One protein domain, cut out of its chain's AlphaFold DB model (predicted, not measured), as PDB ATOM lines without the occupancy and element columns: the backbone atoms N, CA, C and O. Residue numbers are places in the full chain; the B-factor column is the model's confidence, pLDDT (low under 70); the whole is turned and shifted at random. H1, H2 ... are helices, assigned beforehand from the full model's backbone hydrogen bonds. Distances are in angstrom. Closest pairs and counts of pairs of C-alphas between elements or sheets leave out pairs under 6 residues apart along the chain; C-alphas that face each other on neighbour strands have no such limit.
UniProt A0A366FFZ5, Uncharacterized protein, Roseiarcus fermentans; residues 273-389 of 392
ATOM      1  N   ALA A 273       2.744 -38.653 -38.609       47.59
ATOM      2  CA  ALA A 273       3.266 -38.980 -37.276       47.59
ATOM      3  C   ALA A 273       4.082 -40.288 -37.283       47.59
ATOM      4  O   ALA A 273       5.098 -40.400 -36.595       47.59
ATOM      5  N   SER A 274       3.687 -41.249 -38.127       60.28
ATOM      6  CA  SER A 274       4.455 -42.473 -38.365       60.28
ATOM      7  C   SER A 274       5.785 -42.161 -39.057       60.28
ATOM      8  O   SER A 274       6.810 -42.723 -38.685       60.28
ATOM      9  N   GLN A 275       5.796 -41.199 -39.988       55.84
ATOM     10  CA  GLN A 275       7.015 -40.777 -40.689       55.84
ATOM     11  C   GLN A 275       8.054 -40.166 -39.736       55.84
ATOM     12  O   GLN A 275       9.199 -40.606 -39.746       55.84
ATOM     13  N   ARG A 276       7.662 -39.253 -38.833       59.94
ATOM     14  CA  ARG A 276       8.608 -38.654 -37.864       59.94
ATOM     15  C   ARG A 276       9.187 -39.677 -36.881       59.94
ATOM     16  O   ARG A 276      10.373 -39.632 -36.560       59.94
ATOM     17  N   SER A 277       8.372 -40.634 -36.428       63.22
ATOM     18  CA  SER A 277       8.843 -41.727 -35.563       63.22
ATOM     19  C   SER A 277       9.792 -42.681 -36.307       63.22
ATOM     20  O   SER A 277      10.804 -43.117 -35.755       63.22
ATOM     21  N   GLN A 278       9.522 -42.953 -37.587       61.88
ATOM     22  CA  GLN A 278      10.403 -43.745 -38.448       61.88
ATOM     23  C   GLN A 278      11.727 -43.028 -38.750       61.88
ATOM     24  O   GLN A 278      12.762 -43.685 -38.815       61.88
ATOM     25  N   GLU A 279      11.727 -41.700 -38.881       55.62
ATOM     26  CA  GLU A 279      12.937 -40.902 -39.119       55.62
ATOM     27  C   GLU A 279      13.874 -40.868 -37.909       55.62
ATOM     28  O   GLU A 279      15.068 -41.132 -38.062       55.62
ATOM     29  N   ALA A 280      13.343 -40.650 -36.701       66.25
ATOM     30  CA  ALA A 280      14.135 -40.712 -35.471       66.25
ATOM     31  C   ALA A 280      14.731 -42.115 -35.249       66.25
ATOM     32  O   ALA A 280      15.890 -42.260 -34.858       66.25
ATOM     33  N   ARG A 281      13.968 -43.168 -35.572       71.12
ATOM     34  CA  ARG A 281      14.441 -44.557 -35.490       71.12
ATOM     35  C   ARG A 281      15.495 -44.880 -36.553       71.12
ATOM     36  O   ARG A 281      16.443 -45.600 -36.258       71.12
ATOM     37  N   ALA A 282      15.371 -44.322 -37.758       65.12
ATOM     38  CA  ALA A 282      16.353 -44.488 -38.830       65.12
ATOM     39  C   ALA A 282      17.709 -43.847 -38.487       65.12
ATOM     40  O   ALA A 282      18.747 -44.365 -38.891       65.12
ATOM     41  N   MET A 283      17.728 -42.759 -37.710       67.88
ATOM     42  CA  MET A 283      18.981 -42.126 -37.281       67.88
ATOM     43  C   MET A 283      19.778 -42.948 -36.255       67.88
ATOM     44  O   MET A 283      20.996 -42.778 -36.190       67.88
ATOM     45  N   ASN A 284      19.124 -43.874 -35.540       76.31
ATOM     46  CA  ASN A 284      19.715 -44.690 -34.472       76.31
ATOM     47  C   ASN A 284      20.073 -46.131 -34.886       76.31
ATOM     48  O   ASN A 284      20.411 -46.945 -34.027       76.31
ATOM     49  N   GLN A 285      20.016 -46.467 -36.178       83.69
ATOM     50  CA  GLN A 285      20.369 -47.811 -36.651       83.69
ATOM     51  C   GLN A 285      21.851 -48.121 -36.396       83.69
ATOM     52  O   GLN A 285      22.733 -47.288 -36.628       83.69
ATOM     53  N   THR A 286      22.136 -49.324 -35.892       86.44
ATOM     54  CA  THR A 286      23.508 -49.777 -35.631       86.44
ATOM     55  C   THR A 286      24.121 -50.397 -36.891       86.44
ATOM     56  O   THR A 286      23.390 -50.962 -37.707       86.44
ATOM     57  N   PRO A 287      25.458 -50.339 -37.072       87.75
ATOM     58  CA  PRO A 287      26.133 -51.056 -38.160       87.75
ATOM     59  C   PRO A 287      25.776 -52.551 -38.218       87.75
ATOM     60  O   PRO A 287      25.722 -53.142 -39.293       87.75
ATOM     61  N   ASP A 288      25.458 -53.157 -37.073       87.50
ATOM     62  CA  ASP A 288      25.111 -54.575 -36.975       87.50
ATOM     63  C   ASP A 288      23.847 -54.954 -37.756       87.50
ATOM     64  O   ASP A 288      23.783 -56.052 -38.311       87.50
ATOM     65  N   GLU A 289      22.889 -54.030 -37.899       87.56
ATOM     66  CA  GLU A 289      21.676 -54.237 -38.707       87.56
ATOM     67  C   GLU A 289      21.965 -54.387 -40.209       87.56
ATOM     68  O   GLU A 289      21.102 -54.835 -40.968       87.56
ATOM     69  N   PHE A 290      23.170 -54.013 -40.641       91.75
ATOM     70  CA  PHE A 290      23.590 -54.013 -42.035       91.75
ATOM     71  C   PHE A 290      24.668 -55.060 -42.331       91.75
ATOM     72  O   PHE A 290      25.262 -55.003 -43.391       91.75
ATOM     73  N   ARG A 291      24.945 -56.028 -41.445       91.31
ATOM     74  CA  ARG A 291      26.049 -56.992 -41.658       91.31
ATOM     75  C   ARG A 291      25.850 -57.981 -42.813       91.31
ATOM     76  O   ARG A 291      26.836 -58.540 -43.287       91.31
ATOM     77  N   ASP A 292      24.616 -58.248 -43.257       89.94
ATOM     78  CA  ASP A 292      24.385 -59.150 -44.398       89.94
ATOM     79  C   ASP A 292      24.662 -58.421 -45.725       89.94
ATOM     80  O   ASP A 292      23.777 -57.843 -46.361       89.94
ATOM     81  N   ASN A 293      25.924 -58.506 -46.151       90.38
ATOM     82  CA  ASN A 293      26.429 -57.966 -47.410       90.38
ATOM     83  C   ASN A 293      26.012 -58.773 -48.650       90.38
ATOM     84  O   ASN A 293      26.433 -58.450 -49.763       90.38
ATOM     85  N   THR A 294      25.206 -59.827 -48.484       88.69
ATOM     86  CA  THR A 294      24.684 -60.623 -49.597       88.69
ATOM     87  C   THR A 294      23.294 -60.177 -50.031       88.69
ATOM     88  O   THR A 294      22.887 -60.513 -51.141       88.69
ATOM     89  N   ASP A 295      22.560 -59.405 -49.225       93.19
ATOM     90  CA  ASP A 295      21.227 -58.916 -49.588       93.19
ATOM     91  C   ASP A 295      21.285 -57.499 -50.211       93.19
ATOM     92  O   ASP A 295      21.566 -56.508 -49.523       93.19
ATOM     93  N   PRO A 296      20.957 -57.340 -51.510       93.94
ATOM     94  CA  PRO A 296      20.907 -56.031 -52.159       93.94
ATOM     95  C   PRO A 296      19.930 -55.060 -51.491       93.94
ATOM     96  O   PRO A 296      20.155 -53.853 -51.519       93.94
ATOM     97  N   LYS A 297      18.857 -55.552 -50.857       94.44
ATOM     98  CA  LYS A 297      17.873 -54.698 -50.176       94.44
ATOM     99  C   LYS A 297      18.455 -54.049 -48.924       94.44
ATOM    100  O   LYS A 297      18.111 -52.908 -48.616       94.44
ATOM    101  N   ILE A 298      19.356 -54.742 -48.226       94.50
ATOM    102  CA  ILE A 298      20.093 -54.171 -47.091       94.50
ATOM    103  C   ILE A 298      21.050 -53.092 -47.600       94.50
ATOM    104  O   ILE A 298      21.096 -52.007 -47.027       94.50
ATOM    105  N   THR A 299      21.712 -53.328 -48.736       96.88
ATOM    106  CA  THR A 299      22.539 -52.310 -49.408       96.88
ATOM    107  C   THR A 299      21.737 -51.058 -49.770       96.88
ATOM    108  O   THR A 299      22.197 -49.950 -49.512       96.88
ATOM    109  N   VAL A 300      20.513 -51.205 -50.297       97.12
ATOM    110  CA  VAL A 300      19.618 -50.062 -50.578       97.12
ATOM    111  C   VAL A 300      19.303 -49.277 -49.305       97.12
ATOM    112  O   VAL A 300      19.427 -48.056 -49.299       97.12
ATOM    113  N   ARG A 301      18.953 -49.960 -48.207       95.75
ATOM    114  CA  ARG A 301      18.696 -49.300 -46.916       95.75
ATOM    115  C   ARG A 301      19.931 -48.564 -46.389       95.75
ATOM    116  O   ARG A 301      19.798 -47.457 -45.876       95.75
ATOM    117  N   LEU A 302      21.110 -49.165 -46.528       97.12
ATOM    118  CA  LEU A 302      22.382 -48.577 -46.110       97.12
ATOM    119  C   LEU A 302      22.729 -47.325 -46.932       97.12
ATOM    120  O   LEU A 302      23.124 -46.311 -46.360       97.12
ATOM    121  N   LEU A 303      22.523 -47.363 -48.253       97.56
ATOM    122  CA  LEU A 303      22.680 -46.199 -49.134       97.56
ATOM    123  C   LEU A 303      21.730 -45.067 -48.743       97.56
ATOM    124  O   LEU A 303      22.167 -43.927 -48.603       97.56
ATOM    125  N   ASP A 304      20.450 -45.380 -48.530       96.12
ATOM    126  CA  ASP A 304      19.442 -44.389 -48.151       96.12
ATOM    127  C   ASP A 304      19.788 -43.741 -46.792       96.12
ATOM    128  O   ASP A 304      19.640 -42.526 -46.628       96.12
ATOM    129  N   LEU A 305      20.314 -44.517 -45.835       95.12
ATOM    130  CA  LEU A 305      20.803 -44.010 -44.548       95.12
ATOM    131  C   LEU A 305      22.023 -43.093 -44.708       95.12
ATOM    132  O   LEU A 305      22.044 -41.992 -44.157       95.12
ATOM    133  N   LEU A 306      23.041 -43.527 -45.451       95.94
ATOM    134  CA  LEU A 306      24.267 -42.755 -45.656       95.94
ATOM    135  C   LEU A 306      24.011 -41.466 -46.440       95.94
ATOM    136  O   LEU A 306      24.563 -40.422 -46.097       95.94
ATOM    137  N   ARG A 307      23.116 -41.498 -47.433       96.56
ATOM    138  CA  ARG A 307      22.702 -40.305 -48.182       96.56
ATOM    139  C   ARG A 307      22.065 -39.263 -47.263       96.56
ATOM    140  O   ARG A 307      22.414 -38.091 -47.350       96.56
ATOM    141  N   LYS A 308      21.206 -39.682 -46.323       94.81
ATOM    142  CA  LYS A 308      20.644 -38.787 -45.288       94.81
ATOM    143  C   LYS A 308      21.710 -38.188 -44.363       94.81
ATOM    144  O   LYS A 308      21.479 -37.127 -43.798       94.81
ATOM    145  N   LYS A 309      22.858 -38.853 -44.209       94.25
ATOM    146  CA  LYS A 309      24.004 -38.372 -43.419       94.25
ATOM    147  C   LYS A 309      24.985 -37.507 -44.225       94.25
ATOM    148  O   LYS A 309      25.924 -36.983 -43.641       94.25
ATOM    149  N   GLY A 310      24.764 -37.333 -45.531       96.44
ATOM    150  CA  GLY A 310      25.593 -36.489 -46.397       96.44
ATOM    151  C   GLY A 310      26.509 -37.242 -47.367       96.44
ATOM    152  O   GLY A 310      27.382 -36.619 -47.968       96.44
ATOM    153  N   LEU A 311      26.341 -38.558 -47.554       97.62
ATOM    154  CA  LEU A 311      27.017 -39.276 -48.640       97.62
ATOM    155  C   LEU A 311      26.487 -38.782 -49.999       97.62
ATOM    156  O   LEU A 311      25.331 -39.032 -50.343       97.62
ATOM    157  N   GLY A 312      27.340 -38.096 -50.762       97.75
ATOM    158  CA  GLY A 312      27.081 -37.683 -52.144       97.75
ATOM    159  C   GLY A 312      27.707 -38.618 -53.185       97.75
ATOM    160  O   GLY A 312      28.463 -39.530 -52.841       97.75
ATOM    161  N   ASP A 313      27.425 -38.359 -54.463       97.88
ATOM    162  CA  ASP A 313      27.893 -39.202 -55.573       97.88
ATOM    163  C   ASP A 313      29.427 -39.239 -55.709       97.88
ATOM    164  O   ASP A 313      29.963 -40.297 -56.023       97.88
ATOM    165  N   ASP A 314      30.154 -38.155 -55.396       97.75
ATOM    166  CA  ASP A 314      31.633 -38.160 -55.436       97.75
ATOM    167  C   ASP A 314      32.231 -39.157 -54.431       97.75
ATOM    168  O   ASP A 314      33.075 -39.991 -54.767       97.75
ATOM    169  N   ALA A 315      31.738 -39.131 -53.193       98.00
ATOM    170  CA  ALA A 315      32.152 -40.072 -52.159       98.00
ATOM    171  C   ALA A 315      31.720 -41.508 -52.494       98.00
ATOM    172  O   ALA A 315      32.484 -42.453 -52.290       98.00
ATOM    173  N   PHE A 316      30.514 -41.687 -53.040       98.31
ATOM    174  CA  PHE A 316      30.033 -43.004 -53.447       98.31
ATOM    175  C   PHE A 316      30.872 -43.604 -54.580       98.31
ATOM    176  O   PHE A 316      31.291 -44.758 -54.479       98.31
ATOM    177  N   TRP A 317      31.196 -42.823 -55.612       97.00
ATOM    178  CA  TRP A 317      32.080 -43.255 -56.693       97.00
ATOM    179  C   TRP A 317      33.423 -43.764 -56.151       97.00
ATOM    180  O   TRP A 317      33.910 -44.805 -56.597       97.00
ATOM    181  N   ARG A 318      33.979 -43.114 -55.119       97.75
ATOM    182  CA  ARG A 318      35.231 -43.542 -54.467       97.75
ATOM    183  C   ARG A 318      35.130 -44.874 -53.723       97.75
ATOM    184  O   ARG A 318      36.134 -45.583 -53.629       97.75
ATOM    185  N   LEU A 319      33.941 -45.231 -53.232       97.38
ATOM    186  CA  LEU A 319      33.631 -46.548 -52.655       97.38
ATOM    187  C   LEU A 319      33.394 -47.608 -53.744       97.38
ATOM    188  O   LEU A 319      33.573 -48.811 -53.506       97.38
ATOM    189  N   HIS A 320      32.956 -47.186 -54.931       97.62
ATOM    190  CA  HIS A 320      32.438 -48.074 -55.957       97.62
ATOM    191  C   HIS A 320      33.541 -48.797 -56.739       97.62
ATOM    192  O   HIS A 320      34.540 -48.211 -57.147       97.62
ATOM    193  N   HIS A 321      33.358 -50.094 -57.010       94.50
ATOM    194  CA  HIS A 321      34.371 -50.896 -57.709       94.50
ATOM    195  C   HIS A 321      34.700 -50.359 -59.117       94.50
ATOM    196  O   HIS A 321      35.836 -50.476 -59.570       94.50
ATOM    197  N   LYS A 322      33.738 -49.693 -59.771       92.69
ATOM    198  CA  LYS A 322      33.912 -49.063 -61.089       92.69
ATOM    199  C   LYS A 322      34.889 -47.874 -61.109       92.69
ATOM    200  O   LYS A 322      35.324 -47.488 -62.193       92.69
ATOM    201  N   ARG A 323      35.334 -47.361 -59.953       95.25
ATOM    202  CA  ARG A 323      36.474 -46.430 -59.881       95.25
ATOM    203  C   ARG A 323      37.733 -46.998 -60.540       95.25
ATOM    204  O   ARG A 323      38.471 -46.244 -61.161       95.25
ATOM    205  N   ALA A 324      37.961 -48.314 -60.456       90.31
ATOM    206  CA  ALA A 324      39.133 -48.967 -61.053       90.31
ATOM    207  C   ALA A 324      39.202 -48.820 -62.586       90.31
ATOM    208  O   ALA A 324      40.279 -48.901 -63.164       90.31
ATOM    209  N   ILE A 325      38.058 -48.578 -63.228       89.88
ATOM    210  CA  ILE A 325      37.933 -48.349 -64.674       89.88
ATOM    211  C   ILE A 325      37.520 -46.903 -64.986       89.88
ATOM    212  O   ILE A 325      36.986 -46.630 -66.057       89.88
ATOM    213  N   ASN A 326      37.725 -45.985 -64.033       91.62
ATOM    214  CA  ASN A 326      37.374 -44.568 -64.129       91.62
ATOM    215  C   ASN A 326      35.911 -44.298 -64.542       91.62
ATOM    216  O   ASN A 326      35.622 -43.338 -65.252       91.62
ATOM    217  N   HIS A 327      34.973 -45.148 -64.113       90.50
ATOM    218  CA  HIS A 327      33.548 -44.956 -64.382       90.50
ATOM    219  C   HIS A 327      32.814 -44.458 -63.132       90.50
ATOM    220  O   HIS A 327      32.887 -45.073 -62.064       90.50
ATOM    221  N   HIS A 328      32.093 -43.349 -63.298       95.50
ATOM    222  CA  HIS A 328      31.421 -42.593 -62.242       95.50
ATOM    223  C   HIS A 328      29.966 -43.033 -62.077       95.50
ATOM    224  O   HIS A 328      29.051 -42.354 -62.526       95.50
ATOM    225  N   GLU A 329      29.760 -44.187 -61.441       95.75
ATOM    226  CA  GLU A 329      28.410 -44.647 -61.098       95.75
ATOM    227  C   GLU A 329      27.861 -43.873 -59.895       95.75
ATOM    228  O   GLU A 329      28.526 -43.753 -58.865       95.75
ATOM    229  N   THR A 330      26.638 -43.374 -60.033       97.88
ATOM    230  CA  THR A 330      25.915 -42.609 -59.012       97.88
ATOM    231  C   THR A 330      25.234 -43.517 -57.987       97.88
ATOM    232  O   THR A 330      24.958 -44.699 -58.235       97.88
ATOM    233  N   ILE A 331      24.870 -42.946 -56.835       97.88
ATOM    234  CA  ILE A 331      24.069 -43.630 -55.810       97.88
ATOM    235  C   ILE A 331      22.750 -44.124 -56.416       97.88
ATOM    236  O   ILE A 331      22.315 -45.239 -56.123       97.88
ATOM    237  N   GLN A 332      22.104 -43.318 -57.264       97.12
ATOM    238  CA  GLN A 332      20.802 -43.649 -57.844       97.12
ATOM    239  C   GLN A 332      20.878 -44.830 -58.820       97.12
ATOM    240  O   GLN A 332      19.996 -45.697 -58.797       97.12
ATOM    241  N   GLU A 333      21.918 -44.899 -59.649       94.62
ATOM    242  CA  GLU A 333      22.146 -46.021 -60.567       94.62
ATOM    243  C   GLU A 333      22.388 -47.318 -59.796       94.62
ATOM    244  O   GLU A 333      21.682 -48.309 -60.010       94.62
ATOM    245  N   PHE A 334      23.302 -47.301 -58.819       97.25
ATOM    246  CA  PHE A 334      23.606 -48.493 -58.032       97.25
ATOM    247  C   PHE A 334      22.420 -48.940 -57.164       97.25
ATOM    248  O   PHE A 334      22.129 -50.134 -57.050       97.25
ATOM    249  N   ARG A 335      21.657 -47.992 -56.606       97.19
ATOM    250  CA  ARG A 335      20.402 -48.271 -55.894       97.19
ATOM    251  C   ARG A 335      19.368 -48.935 -56.804       97.19
ATOM    252  O   ARG A 335      18.706 -49.888 -56.383       97.19
ATOM    253  N   SER A 336      19.232 -48.457 -58.041       90.50
ATOM    254  CA  SER A 336      18.318 -49.027 -59.041       90.50
ATOM    255  C   SER A 336      18.731 -50.452 -59.412       90.50
ATOM    256  O   SER A 336      17.888 -51.352 -59.418       90.50
ATOM    257  N   TYR A 337      20.034 -50.686 -59.603       93.12
ATOM    258  CA  TYR A 337      20.602 -52.020 -59.792       93.12
ATOM    259  C   TYR A 337      20.251 -52.964 -58.629       93.12
ATOM    260  O   TYR A 337      19.713 -54.050 -58.852       93.12
ATOM    261  N   CYS A 338      20.484 -52.536 -57.383       94.56
ATOM    262  CA  CYS A 338      20.184 -53.342 -56.199       94.56
ATOM    263  C   CYS A 338      18.685 -53.652 -56.074       94.56
ATOM    264  O   CYS A 338      18.310 -54.773 -55.739       94.56
ATOM    265  N   THR A 339      17.822 -52.680 -56.385       92.69
ATOM    266  CA  THR A 339      16.358 -52.831 -56.322       92.69
ATOM    267  C   THR A 339      15.836 -53.806 -57.380       92.69
ATOM    268  O   THR A 339      14.909 -54.571 -57.114       92.69
ATOM    269  N   GLY A 340      16.436 -53.807 -58.574       85.56
ATOM    270  CA  GLY A 340      16.079 -54.725 -59.657       85.56
ATOM    271  C   GLY A 340      16.557 -56.165 -59.441       85.56
ATOM    272  O   GLY A 340      16.076 -57.086 -60.111       85.56
ATOM    273  N   LEU A 341      17.487 -56.390 -58.508       87.38
ATOM    274  CA  LEU A 341      18.056 -57.710 -58.273       87.38
ATOM    275  C   LEU A 341      17.075 -58.602 -57.493       87.38
ATOM    276  O   LEU A 341      16.705 -58.333 -56.354       87.38
ATOM    277  N   ARG A 342      16.679 -59.726 -58.102       81.62
ATOM    278  CA  ARG A 342      15.836 -60.754 -57.456       81.62
ATOM    279  C   ARG A 342      16.630 -61.767 -56.619       81.62
ATOM    280  O   ARG A 342      16.029 -62.639 -55.999       81.62
ATOM    281  N   GLY A 343      17.960 -61.699 -56.660       84.25
ATOM    282  CA  GLY A 343      18.874 -62.632 -55.998       84.25
ATOM    283  C   GLY A 343      19.749 -61.957 -54.945       84.25
ATOM    284  O   GLY A 343      19.628 -60.763 -54.698       84.25
ATOM    285  N   ARG A 344      20.649 -62.742 -54.348       91.44
ATOM    286  CA  ARG A 344      21.694 -62.256 -53.442       91.44
ATOM    287  C   ARG A 344      22.954 -61.886 -54.227       91.44
ATOM    288  O   ARG A 344      23.228 -62.484 -55.272       91.44
ATOM    289  N   PHE A 345      23.740 -60.940 -53.723       90.25
ATOM    290  CA  PHE A 345      25.132 -60.815 -54.134       90.25
ATOM    291  C   PHE A 345      25.867 -62.118 -53.815       90.25
ATOM    292  O   PHE A 345      25.576 -62.793 -52.826       90.25
ATOM    293  N   ARG A 346      26.830 -62.484 -54.661       81.19
ATOM    294  CA  ARG A 346      27.769 -63.548 -54.301       81.19
ATOM    295  C   ARG A 346      28.676 -63.019 -53.191       81.19
ATOM    296  O   ARG A 346      29.087 -61.858 -53.255       81.19
ATOM    297  N   THR A 347      28.992 -63.863 -52.215       79.25
ATOM    298  CA  THR A 347      29.988 -63.555 -51.185       79.25
ATOM    299  C   THR A 347      31.295 -63.139 -51.853       79.25
ATOM    300  O   THR A 347      31.735 -63.798 -52.795       79.25
ATOM    301  N   ASP A 348      31.878 -62.034 -51.384       78.88
ATOM    302  CA  ASP A 348      33.130 -61.463 -51.904       78.88
ATOM    303  C   ASP A 348      33.082 -61.037 -53.390       78.88
ATOM    304  O   ASP A 348      34.103 -60.886 -54.060       78.88
ATOM    305  N   SER A 349      31.880 -60.807 -53.929       86.81
ATOM    306  CA  SER A 349      31.716 -60.142 -55.223       86.81
ATOM    307  C   SER A 349      32.083 -58.661 -55.149       86.81
ATOM    308  O   SER A 349      32.136 -58.049 -54.081       86.81
ATOM    309  N   THR A 350      32.271 -58.041 -56.312       91.62
ATOM    310  CA  THR A 350      32.496 -56.594 -56.397       91.62
ATOM    311  C   THR A 350      31.372 -55.792 -55.735       91.62
ATOM    312  O   THR A 350      31.657 -54.800 -55.072       91.62
ATOM    313  N   ASN A 351      30.118 -56.250 -55.823       94.69
ATOM    314  CA  ASN A 351      28.966 -55.572 -55.219       94.69
ATOM    315  C   ASN A 351      28.850 -55.795 -53.705       94.69
ATOM    316  O   ASN A 351      28.560 -54.839 -52.987       94.69
ATOM    317  N   SER A 352      29.137 -56.999 -53.192       93.88
ATOM    318  CA  SER A 352      29.192 -57.205 -51.734       93.88
ATOM    319  C   SER A 352      30.334 -56.402 -51.103       93.88
ATOM    320  O   SER A 352      30.189 -55.866 -50.016       93.88
ATOM    321  N   ARG A 353      31.445 -56.208 -51.822       95.69
ATOM    322  CA  ARG A 353      32.550 -55.350 -51.365       95.69
ATOM    323  C   ARG A 353      32.195 -53.865 -51.352       95.69
ATOM    324  O   ARG A 353      32.645 -53.145 -50.469       95.69
ATOM    325  N   VAL A 354      31.377 -53.393 -52.298       97.19
ATOM    326  CA  VAL A 354      30.810 -52.031 -52.231       97.19
ATOM    327  C   VAL A 354      29.964 -51.879 -50.970       97.19
ATOM    328  O   VAL A 354      30.115 -50.887 -50.259       97.19
ATOM    329  N   HIS A 355      29.137 -52.877 -50.652       97.44
ATOM    330  CA  HIS A 355      28.390 -52.910 -49.399       97.44
ATOM    331  C   HIS A 355      29.318 -52.843 -48.174       97.44
ATOM    332  O   HIS A 355      29.114 -51.994 -47.308       97.44
ATOM    333  N   ASP A 356      30.370 -53.662 -48.116       96.44
ATOM    334  CA  ASP A 356      31.294 -53.670 -46.972       96.44
ATOM    335  C   ASP A 356      31.984 -52.311 -46.774       96.44
ATOM    336  O   ASP A 356      32.149 -51.841 -45.646       96.44
ATOM    337  N   ARG A 357      32.344 -51.627 -47.867       98.06
ATOM    338  CA  ARG A 357      32.926 -50.279 -47.797       98.06
ATOM    339  C   ARG A 357      31.919 -49.237 -47.313       98.06
ATOM    340  O   ARG A 357      32.293 -48.374 -46.521       98.06
ATOM    341  N   LEU A 358      30.658 -49.315 -47.748       98.12
ATOM    342  CA  LEU A 358      29.578 -48.465 -47.226       98.12
ATOM    343  C   LEU A 358      29.416 -48.670 -45.714       98.12
ATOM    344  O   LEU A 358      29.321 -47.701 -44.962       98.12
ATOM    345  N   LEU A 359      29.448 -49.924 -45.257       97.25
ATOM    346  CA  LEU A 359      29.317 -50.259 -43.843       97.25
ATOM    347  C   LEU A 359      30.508 -49.749 -43.019       97.25
ATOM    348  O   LEU A 359      30.332 -49.226 -41.913       97.25
ATOM    349  N   HIS A 360      31.717 -49.837 -43.575       96.94
ATOM    350  CA  HIS A 360      32.914 -49.264 -42.969       96.94
ATOM    351  C   HIS A 360      32.809 -47.737 -42.844       96.94
ATOM    352  O   HIS A 360      33.069 -47.191 -41.773       96.94
ATOM    353  N   ALA A 361      32.365 -47.049 -43.903       97.25
ATOM    354  CA  ALA A 361      32.163 -45.600 -43.885       97.25
ATOM    355  C   ALA A 361      31.119 -45.177 -42.834       97.25
ATOM    356  O   ALA A 361      31.358 -44.227 -42.089       97.25
ATOM    357  N   LEU A 362      30.004 -45.910 -42.709       96.19
ATOM    358  CA  LEU A 362      29.000 -45.674 -41.664       96.19
ATOM    359  C   LEU A 362      29.593 -45.830 -40.254       96.19
ATOM    360  O   LEU A 362      29.354 -44.989 -39.386       96.19
ATOM    361  N   SER A 363      30.363 -46.897 -40.033       95.00
ATOM    362  CA  SER A 363      30.972 -47.199 -38.733       95.00
ATOM    363  C   SER A 363      31.995 -46.135 -38.329       95.00
ATOM    364  O   SER A 363      31.972 -45.656 -37.197       95.00
ATOM    365  N   ALA A 364      32.846 -45.709 -39.267       95.19
ATOM    366  CA  ALA A 364      33.837 -44.661 -39.040       95.19
ATOM    367  C   ALA A 364      33.184 -43.301 -38.752       95.19
ATOM    368  O   ALA A 364      33.555 -42.638 -37.786       95.19
ATOM    369  N   HIS A 365      32.166 -42.930 -39.534       94.81
ATOM    370  CA  HIS A 365      31.398 -41.704 -39.323       94.81
ATOM    371  C   HIS A 365      30.773 -41.654 -37.920       94.81
ATOM    372  O   HIS A 365      30.861 -40.645 -37.222       94.81
ATOM    373  N   ARG A 366      30.189 -42.768 -37.464       92.88
ATOM    374  CA  ARG A 366      29.614 -42.875 -36.119       92.88
ATOM    375  C   ARG A 366      30.672 -42.747 -35.019       92.88
ATOM    376  O   ARG A 366      30.474 -41.979 -34.083       92.88
ATOM    377  N   ALA A 367      31.799 -43.444 -35.155       92.56
ATOM    378  CA  ALA A 367      32.885 -43.396 -34.177       92.56
ATOM    379  C   ALA A 367      33.528 -42.000 -34.051       92.56
ATOM    380  O   ALA A 367      34.158 -41.690 -33.042       92.56
ATOM    381  N   GLU A 368      33.437 -41.153 -35.078       92.88
ATOM    382  CA  GLU A 368      33.892 -39.758 -35.013       92.88
ATOM    383  C   GLU A 368      32.908 -38.863 -34.258       92.88
ATOM    384  O   GLU A 368      33.342 -38.081 -33.411       92.88
ATOM    385  N   ILE A 369      31.602 -39.046 -34.485       90.31
ATOM    386  CA  ILE A 369      30.547 -38.366 -33.720       90.31
ATOM    387  C   ILE A 369      30.663 -38.709 -32.229       90.31
ATOM    388  O   ILE A 369      30.635 -37.817 -31.386       90.31
ATOM    389  N   GLU A 370      30.847 -39.989 -31.898       91.75
ATOM    390  CA  GLU A 370      30.971 -40.457 -30.508       91.75
ATOM    391  C   GLU A 370      32.212 -39.891 -29.797       91.75
ATOM    392  O   GLU A 370      32.196 -39.702 -28.583       91.75
ATOM    393  N   ARG A 371      33.275 -39.566 -30.543       94.06
ATOM    394  CA  ARG A 371      34.486 -38.926 -30.005       94.06
ATOM    395  C   ARG A 371      34.369 -37.406 -29.852       94.06
ATOM    396  O   ARG A 371      35.312 -36.793 -29.363       94.06
ATOM    397  N   GLY A 372      33.266 -36.794 -30.291       92.94
ATOM    398  CA  GLY A 372      33.100 -35.335 -30.297       92.94
ATOM    399  C   GLY A 372      34.089 -34.606 -31.217       92.94
ATOM    400  O   GLY A 372      34.334 -33.416 -31.036       92.94
ATOM    401  N   GLY A 373      34.698 -35.320 -32.171       85.75
ATOM    402  CA  GLY A 373      35.633 -34.741 -33.131       85.75
ATOM    403  C   GLY A 373      34.919 -33.993 -34.264       85.75
ATOM    404  O   GLY A 373      33.705 -34.136 -34.433       85.75
ATOM    405  N   PRO A 374      35.655 -33.216 -35.080       86.88
ATOM    406  CA  PRO A 374      35.099 -32.653 -36.303       86.88
ATOM    407  C   PRO A 374      34.604 -33.782 -37.216       86.88
ATOM    408  O   PRO A 374      35.277 -34.800 -37.383       86.88
ATOM    409  N   GLN A 375      33.420 -33.600 -37.798       88.31
ATOM    410  CA  GLN A 375      32.821 -34.570 -38.709       88.31
ATOM    411  C   GLN A 375      33.693 -34.698 -39.963       88.31
ATOM    412  O   GLN A 375      33.786 -33.751 -40.746       88.31
ATOM    413  N   THR A 376      34.321 -35.861 -40.172       91.94
ATOM    414  CA  THR A 376      35.048 -36.117 -41.420       91.94
ATOM    415  C   THR A 376      34.053 -36.221 -42.566       91.94
ATOM    416  O   THR A 376      32.986 -36.833 -42.450       91.94
ATOM    417  N   ASP A 377      34.413 -35.628 -43.697       96.25
ATOM    418  CA  ASP A 377      33.628 -35.712 -44.914       96.25
ATOM    419  C   ASP A 377      33.610 -37.151 -45.474       96.25
ATOM    420  O   ASP A 377      34.540 -37.949 -45.302       96.25
ATOM    421  N   PHE A 378      32.539 -37.505 -46.183       97.62
ATOM    422  CA  PHE A 378      32.399 -38.856 -46.724       97.62
ATOM    423  C   PHE A 378      33.404 -39.193 -47.834       97.62
ATOM    424  O   PHE A 378      33.623 -40.379 -48.076       97.62
ATOM    425  N   VAL A 379      34.040 -38.212 -48.484       97.88
ATOM    426  CA  VAL A 379      35.093 -38.466 -49.481       97.88
ATOM    427  C   VAL A 379      36.324 -39.052 -48.789       97.88
ATOM    428  O   VAL A 379      36.832 -40.096 -49.203       97.88
ATOM    429  N   THR A 380      36.745 -38.461 -47.674       97.75
ATOM    430  CA  THR A 380      37.848 -38.973 -46.854       97.75
ATOM    431  C   THR A 380      37.525 -40.354 -46.275       97.75
ATOM    432  O   THR A 380      38.365 -41.260 -46.319       97.75
ATOM    433  N   LEU A 381      36.302 -40.562 -45.768       97.62
ATOM    434  CA  LEU A 381      35.866 -41.876 -45.273       97.62
ATOM    435  C   LEU A 381      35.841 -42.934 -46.386       97.62
ATOM    436  O   LEU A 381      36.245 -44.077 -46.156       97.62
ATOM    437  N   ALA A 382      35.432 -42.554 -47.598       97.62
ATOM    438  CA  ALA A 382      35.415 -43.434 -48.758       97.62
ATOM    439  C   ALA A 382      36.815 -43.906 -49.165       97.62
ATOM    440  O   ALA A 382      37.024 -45.100 -49.389       97.62
ATOM    441  N   GLU A 383      37.794 -42.999 -49.192       97.69
ATOM    442  CA  GLU A 383      39.189 -43.350 -49.483       97.69
ATOM    443  C   GLU A 383      39.780 -44.295 -48.431       97.69
ATOM    444  O   GLU A 383      40.484 -45.250 -48.771       97.69
ATOM    445  N   ARG A 384      39.473 -44.077 -47.143       97.75
ATOM    446  CA  ARG A 384      39.891 -44.986 -46.063       97.75
ATOM    447  C   ARG A 384      39.281 -46.379 -46.241       97.75
ATOM    448  O   ARG A 384      40.012 -47.368 -46.207       97.75
ATOM    449  N   ALA A 385      37.974 -46.456 -46.494       97.38
ATOM    450  CA  ALA A 385      37.277 -47.723 -46.712       97.38
ATOM    451  C   ALA A 385      37.837 -48.490 -47.921       97.38
ATOM    452  O   ALA A 385      38.021 -49.706 -47.854       97.38
ATOM    453  N   TRP A 386      38.169 -47.788 -49.010       97.00
ATOM    454  CA  TRP A 386      38.777 -48.397 -50.192       97.00
ATOM    455  C   TRP A 386      40.155 -49.000 -49.907       97.00
ATOM    456  O   TRP A 386      40.446 -50.098 -50.373       97.00
ATOM    457  N   LYS A 387      41.000 -48.321 -49.120       96.81
ATOM    458  CA  LYS A 387      42.323 -48.846 -48.735       96.81
ATOM    459  C   LYS A 387      42.223 -50.135 -47.917       96.81
ATOM    460  O   LYS A 387      43.040 -51.029 -48.099       96.81
ATOM    461  N   ILE A 388      41.226 -50.231 -47.037       96.31
ATOM    462  CA  ILE A 388      41.004 -51.407 -46.181       96.31
ATOM    463  C   ILE A 388      40.392 -52.560 -46.982       96.31
ATOM    464  O   ILE A 388      40.747 -53.720 -46.785       96.31
ATOM    465  N   ILE A 389      39.490 -52.243 -47.911       95.56
ATOM    466  CA  ILE A 389      38.772 -53.217 -48.735       95.56
ATOM    467  C   ILE A 389      39.057 -52.893 -50.210       95.56
ATOM    468  O   ILE A 389      38.189 -52.358 -50.901       95.56
TER     469      ILE A 389
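Overview. This is residues 273 to 389 of the 392 residues of an uncharacterized protein of Roseiarcus fermentans (UniProt A0A366FFZ5). One long helix, H7, is the spine of the model, with two pairs of helices on different sides of it: H8 packs on H7 with H4 side by side with H8, and H3 packs on H7 with H6 side by side with H3. The short H5 packs on residues 350 to 354 of H7, H2 packs on its residues 359 to 363, and residues 273 to 281 of H1 stick out as an arm. The printed part has 117 residues, with eight named helices, H1 to H8 in chain order, and no named strand; its class is all helix. It is compact, with a radius of gyration of the C-alphas of 13.9 A, and spans 37 by 32 by 22 A.

Arrangement. H7, residues 350 to 370, is the hub and touches five other helices. H8, residues 378 to 388, touches residues 357 to 365 of H7 at a steep tilt of 59 degrees, opposite ways; the closest C-alphas, of Arg 357 and Ala 385, are 5.2 A apart. H4, residues 313 to 319, touches H8 at a shallow tilt of 13 degrees, the same way, with the C-alphas of Ala 315 and Val 379 closest at 4.3 A. H3, residues 296 to 308, touches residues 355 to 362 of H7 at 37 degrees, only just a steep tilt, the same way; the C-alphas of Thr 299 and His 355 are closest, at 5.9 A. H6, residues 331 to 340, touches H3 at a shallow tilt of 25 degrees, opposite ways, closest at the C-alphas of Pro 296 and Cys 338, 4.9 A. H5, residues 321 to 325, touches H7, with the C-alphas of His 321 and Thr 350 closest at 6.1 A. H2, residues 287 to 290, touches H7, with the C-alphas of Pro 287 and Ser 363 closest at 6.2 A. H1, residues 273 to 283, touches no helix and is apart from H7. In H1, H3, H4, H6, H7 and H8 every O i to N i+4 pair is within hydrogen-bond range; in H5 0 of 1 is, beside 2 of 2 O i to N i+3 pairs, and H2 is too short for an i+4 pair.

Along the chain. H7 runs 30.5 A from C-alpha 350 at (32.496, -56.594, -56.397) to C-alpha 370 at (30.971, -40.457, -30.508). H3 is 18.6 A long, H1 16.0 A, H8 15.2 A and H6 14.2 A. H1 begins at C-alpha 273, (3.266, -38.980, -37.276).

Size, cuts and confidence. The two C-alphas farthest apart, of Ala 273 and Ile 325, are 45.2 A apart. The printed part has no cut, and no link is long. Residues 369 to 374 also stand free. Mean pLDDT of the printed part is 90.4; residues 273 to 280 and 282 to 283 are under 70.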